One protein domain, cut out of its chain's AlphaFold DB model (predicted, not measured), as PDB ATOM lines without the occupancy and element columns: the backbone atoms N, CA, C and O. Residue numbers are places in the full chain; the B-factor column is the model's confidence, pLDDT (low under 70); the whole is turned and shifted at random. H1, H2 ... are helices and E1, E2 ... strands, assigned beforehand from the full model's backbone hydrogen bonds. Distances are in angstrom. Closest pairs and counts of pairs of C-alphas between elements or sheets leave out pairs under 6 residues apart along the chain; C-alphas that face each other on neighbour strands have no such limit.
ATOM      1  N   ILE A  65     153.363 206.124 180.758       87.56
ATOM      2  CA  ILE A  65     153.215 205.894 179.315       87.56
ATOM      3  C   ILE A  65     153.239 207.246 178.605       87.56
ATOM      4  O   ILE A  65     152.394 208.098 178.865       87.56
ATOM      5  N   CYS A  66     154.195 207.419 177.701       86.00
ATOM      6  CA  CYS A  66     154.397 208.636 176.930       86.00
ATOM      7  C   CYS A  66     153.997 208.404 175.469       86.00
ATOM      8  O   CYS A  66     154.215 207.322 174.915       86.00
ATOM      9  N   ILE A  67     153.431 209.434 174.840       86.31
ATOM     10  CA  ILE A  67     153.091 209.433 173.416       86.31
ATOM     11  C   ILE A  67     153.936 210.512 172.743       86.31
ATOM     12  O   ILE A  67     153.670 211.699 172.904       86.31
ATOM     13  N   GLY A  68     154.955 210.095 171.997       80.50
ATOM     14  CA  GLY A  68     155.818 211.006 171.247       80.50
ATOM     15  C   GLY A  68     155.216 211.375 169.893       80.50
ATOM     16  O   GLY A  68     154.363 210.655 169.376       80.50
ATOM     17  N   LEU A  69     155.678 212.483 169.301       75.38
ATOM     18  CA  LEU A  69     155.285 212.932 167.951       75.38
ATOM     19  C   LEU A  69     153.766 212.878 167.704       75.38
ATOM     20  O   LEU A  69     153.300 212.535 166.618       75.38
ATOM     21  N   ASN A  70     152.987 213.224 168.727       70.19
ATOM     22  CA  ASN A  70     151.530 213.129 168.732       70.19
ATOM     23  C   ASN A  70     150.838 214.195 167.860       70.19
ATOM     24  O   ASN A  70     149.631 214.106 167.642       70.19
ATOM     25  N   TYR A  71     151.577 215.167 167.311       73.19
ATOM     26  CA  TYR A  71     151.076 216.119 166.318       73.19
ATOM     27  C   TYR A  71     152.124 216.443 165.242       73.19
ATOM     28  O   TYR A  71     153.324 216.547 165.499       73.19
ATOM     29  N   LYS A  72     151.655 216.633 164.000       76.62
ATOM     30  CA  LYS A  72     152.502 216.794 162.800       76.62
ATOM     31  C   LYS A  72     153.484 217.967 162.885       76.62
ATOM     32  O   LYS A  72     154.575 217.870 162.331       76.62
ATOM     33  N   ALA A  73     153.113 219.051 163.570       76.38
ATOM     34  CA  ALA A  73     153.966 220.231 163.686       76.38
ATOM     35  C   ALA A  73     155.251 219.948 164.487       76.38
ATOM     36  O   ALA A  73     156.314 220.399 164.076       76.38
ATOM     37  N   HIS A  74     155.189 219.133 165.551       72.56
ATOM     38  CA  HIS A  74     156.382 218.729 166.307       72.56
ATOM     39  C   HIS A  74     157.337 217.892 165.449       72.56
ATOM     40  O   HIS A  74     158.532 218.155 165.423       72.56
ATOM     41  N   ALA A  75     156.810 216.952 164.654       78.88
ATOM     42  CA  ALA A  75     157.635 216.175 163.728       78.88
ATOM     43  C   ALA A  75     158.345 217.071 162.698       78.88
ATOM     44  O   ALA A  75     159.536 216.912 162.451       78.88
ATOM     45  N   GLN A  76     157.644 218.066 162.150       80.19
ATOM     46  CA  GLN A  76     158.232 219.032 161.217       80.19
ATOM     47  C   GLN A  76     159.293 219.920 161.883       80.19
ATOM     48  O   GLN A  76     160.372 220.097 161.318       80.19
ATOM     49  N   GLN A  77     159.013 220.443 163.081       77.69
ATOM     50  CA  GLN A  77     159.938 221.280 163.852       77.69
ATOM     51  C   GLN A  77     161.221 220.521 164.205       77.69
ATOM     52  O   GLN A  77     162.320 221.039 164.013       77.69
ATOM     53  N   SER A  78     161.080 219.270 164.635       77.44
ATOM     54  CA  SER A  78     162.194 218.392 164.994       77.44
ATOM     55  C   SER A  78     162.870 217.745 163.778       77.44
ATOM     56  O   SER A  78     163.812 216.972 163.943       77.44
ATOM     57  N   LYS A  79     162.421 218.051 162.548       86.06
ATOM     58  CA  LYS A  79     162.904 217.452 161.285       86.06
ATOM     59  C   LYS A  79     162.840 215.919 161.285       86.06
ATOM     60  O   LYS A  79     163.670 215.249 160.671       86.06
ATOM     61  N   LEU A  80     161.841 215.373 161.968       80.50
ATOM     62  CA  LEU A  80     161.570 213.949 162.062       80.50
ATOM     63  C   LEU A  80     160.476 213.552 161.058       80.50
ATOM     64  O   LEU A  80     159.561 214.335 160.783       80.50
ATOM     65  N   PRO A  81     160.534 212.334 160.492       84.12
ATOM     66  CA  PRO A  81     159.456 211.828 159.652       84.12
ATOM     67  C   PRO A  81     158.160 211.714 160.466       84.12
ATOM     68  O   PRO A  81     158.173 211.258 161.609       84.12
ATOM     69  N   VAL A  82     157.029 212.108 159.870       81.94
ATOM     70  CA  VAL A  82     155.709 211.937 160.493       81.94
ATOM     71  C   VAL A  82     155.396 210.439 160.539       81.94
ATOM     72  O   VAL A  82     155.286 209.822 159.476       81.94
ATOM     73  N   PRO A  83     155.259 209.836 161.728       78.62
ATOM     74  CA  PRO A  83     155.062 208.402 161.828       78.62
ATOM     75  C   PRO A  83     153.611 208.030 161.488       78.62
ATOM     76  O   PRO A  83     152.680 208.794 161.745       78.62
ATOM     77  N   THR A  84     153.398 206.836 160.924       81.62
ATOM     78  CA  THR A  84     152.049 206.305 160.634       81.62
ATOM     79  C   THR A  84     151.236 206.078 161.911       81.62
ATOM     80  O   THR A  84     150.015 206.211 161.901       81.62
ATOM     81  N   TYR A  85     151.919 205.763 163.014       77.31
ATOM     82  CA  TYR A  85     151.351 205.597 164.348       77.31
ATOM     83  C   TYR A  85     152.194 206.378 165.361       77.31
ATOM     84  O   TYR A  85     153.419 206.388 165.219       77.31
ATOM     85  N   PRO A  86     151.595 207.001 166.389       79.31
ATOM     86  CA  PRO A  86     152.364 207.693 167.416       79.31
ATOM     87  C   PRO A  86     153.328 206.728 168.128       79.31
ATOM     88  O   PRO A  86     152.887 205.658 168.562       79.31
ATOM     89  N   PRO A  87     154.625 207.057 168.264       82.19
ATOM     90  CA  PRO A  87     155.541 206.269 169.074       82.19
ATOM     91  C   PRO A  87     155.085 206.272 170.534       82.19
ATOM     92  O   PRO A  87     154.915 207.325 171.150       82.19
ATOM     93  N   VAL A  88     154.913 205.074 171.086       84.44
ATOM     94  CA  VAL A  88     154.608 204.864 172.500       84.44
ATOM     95  C   VAL A  88     155.876 204.389 173.188       84.44
ATOM     96  O   VAL A  88     156.489 203.412 172.758       84.44
ATOM     97  N   PHE A  89     156.262 205.073 174.256       86.69
ATOM     98  CA  PHE A  89     157.411 204.707 175.077       86.69
ATOM     99  C   PHE A  89     157.074 204.873 176.557       86.69
ATOM    100  O   PHE A  89     156.046 205.447 176.917       86.69
ATOM    101  N   THR A  90     157.915 204.326 177.426       87.50
ATOM    102  CA  THR A  90     157.700 204.367 178.873       87.50
ATOM    103  C   THR A  90     158.822 205.127 179.551       87.50
ATOM    104  O   THR A  90     159.991 204.852 179.278       87.50
ATOM    105  N   LYS A  91     158.469 206.029 180.467       86.44
ATOM    106  CA  LYS A  91     159.402 206.541 181.472       86.44
ATOM    107  C   LYS A  91     159.262 205.689 182.747       86.44
ATOM    108  O   LYS A  91     158.144 205.256 183.069       86.44
ATOM    109  N   PRO A  92     160.374 205.401 183.436       84.25
ATOM    110  CA  PRO A  92     160.350 204.655 184.688       84.25
ATOM    111  C   PRO A  92     159.658 205.457 185.805       84.25
ATOM    112  O   PRO A  92     159.494 206.673 185.718       84.25
ATOM    113  N   ALA A  93     159.178 204.759 186.836       84.19
ATOM    114  CA  ALA A  93     158.401 205.358 187.926       84.19
ATOM    115  C   ALA A  93     159.205 206.346 188.794       84.19
ATOM    116  O   ALA A  93     158.624 207.229 189.416       84.19
ATOM    117  N   ASP A  94     160.529 206.202 188.815       83.94
ATOM    118  CA  ASP A  94     161.489 207.101 189.467       83.94
ATOM    119  C   ASP A  94     161.627 208.460 188.756       83.94
ATOM    120  O   ASP A  94     162.222 209.376 189.312       83.94
ATOM    121  N   ALA A  95     161.026 208.632 187.573       84.88
ATOM    122  CA  ALA A  95     160.892 209.935 186.926       84.88
ATOM    123  C   ALA A  95     159.854 210.851 187.609       84.88
ATOM    124  O   ALA A  95     159.716 212.013 187.226       84.88
ATOM    125  N   LEU A  96     159.087 210.344 188.585       88.38
ATOM    126  CA  LEU A  96     158.185 211.163 189.392       88.38
ATOM    127  C   LEU A  96     158.986 212.079 190.321       88.38
ATOM    128  O   LEU A  96     159.740 211.604 191.163       88.38
ATOM    129  N   ALA A  97     158.745 213.383 190.214       88.00
ATOM    130  CA  ALA A  97     159.360 214.397 191.061       88.00
ATOM    131  C   ALA A  97     158.318 215.439 191.492       88.00
ATOM    132  O   ALA A  97     157.354 215.724 190.773       88.00
ATOM    133  N   GLY A  98     158.495 215.990 192.690       87.56
ATOM    134  CA  GLY A  98     157.743 217.138 193.173       87.56
ATOM    135  C   GLY A  98     158.177 218.450 192.512       87.56
ATOM    136  O   GLY A  98     159.261 218.540 191.929       87.56
ATOM    137  N   PRO A  99     157.350 219.505 192.609       85.19
ATOM    138  CA  PRO A  99     157.750 220.841 192.187       85.19
ATOM    139  C   PRO A  99     159.055 221.264 192.866       85.19
ATOM    140  O   PRO A  99     159.153 221.232 194.092       85.19
ATOM    141  N   PHE A 100     160.039 221.683 192.066       81.75
ATOM    142  CA  PHE A 100     161.361 222.133 192.527       81.75
ATOM    143  C   PHE A 100     162.193 221.072 193.266       81.75
ATOM    144  O   PHE A 100     163.222 221.407 193.856       81.75
ATOM    145  N   GLU A 101     161.787 219.801 193.226       85.19
ATOM    146  CA  GLU A 101     162.599 218.712 193.754       85.19
ATOM    147  C   GLU A 101     163.918 218.623 192.979       85.19
ATOM    148  O   GLU A 101     163.968 218.778 191.754       85.19
ATOM    149  N   LYS A 102     165.016 218.410 193.707       82.25
ATOM    150  CA  LYS A 102     166.336 218.323 193.096       82.25
ATOM    151  C   LYS A 102     166.460 216.993 192.356       82.25
ATOM    152  O   LYS A 102     166.494 215.936 192.975       82.25
ATOM    153  N   ILE A 103     166.595 217.066 191.037       83.56
ATOM    154  CA  ILE A 103     166.917 215.910 190.201       83.56
ATOM    155  C   ILE A 103     168.441 215.818 190.109       83.56
ATOM    156  O   ILE A 103     169.090 216.695 189.539       83.56
ATOM    157  N   GLU A 104     169.022 214.776 190.700       83.81
ATOM    158  CA  GLU A 104     170.462 214.530 190.611       83.81
ATOM    159  C   GLU A 104     170.801 213.934 189.243       83.81
ATOM    160  O   GLU A 104     170.348 212.846 188.888       83.81
TER     161      GLU A 104
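What this domain is: This is residues 65 to 104 of the 385 residues of a protein of Aspergillus flavus (UniProt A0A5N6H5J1). With little regular structure, the printed part is an open arch: a short two-strand ladder, E1 and E2, at the top, H1 and its loops folding down at one end, and a tail at the other, where residues 96 to 102 stick out. Its 40 residues hold E1, H1 and E2 in that order, a mixed class with 13 residues in named elements. The antiparallel sheet has the order E1 - E2. The whole is only just extended, close to loose, with a radius of gyration of the C-alphas of 13.9 A and spans of 35 by 18 by 14 A.

How they stand to each other: E1, residues 65 to 67, and E2, residues 88 to 91, are antiparallel neighbours at 135 degrees. C-alphas 65 and 90 face each other at 4.8 A. N 66 and O 89 are within hydrogen-bond range at 2.8 A, as are N 89 and O 66 at 3.1 A. A tight link joins E1 to H1, residues 72 to 77, where every O i to N i+4 pair is within hydrogen-bond range; a short link joins H1 to E2.

Where its parts are: E1 begins at C-alpha 65 (153.215, 205.894, 179.315) and E2, 10.3 A long, ends at C-alpha 91 (159.402, 206.541, 181.472). E1 is 6.9 A long and H1 8.7 A.

The domain as a whole: The farthest C-alphas, of Thr 84 and Lys 102, are 37.4 A apart. The printed part has no cut, and no printed residue is under 70 in pLDDT.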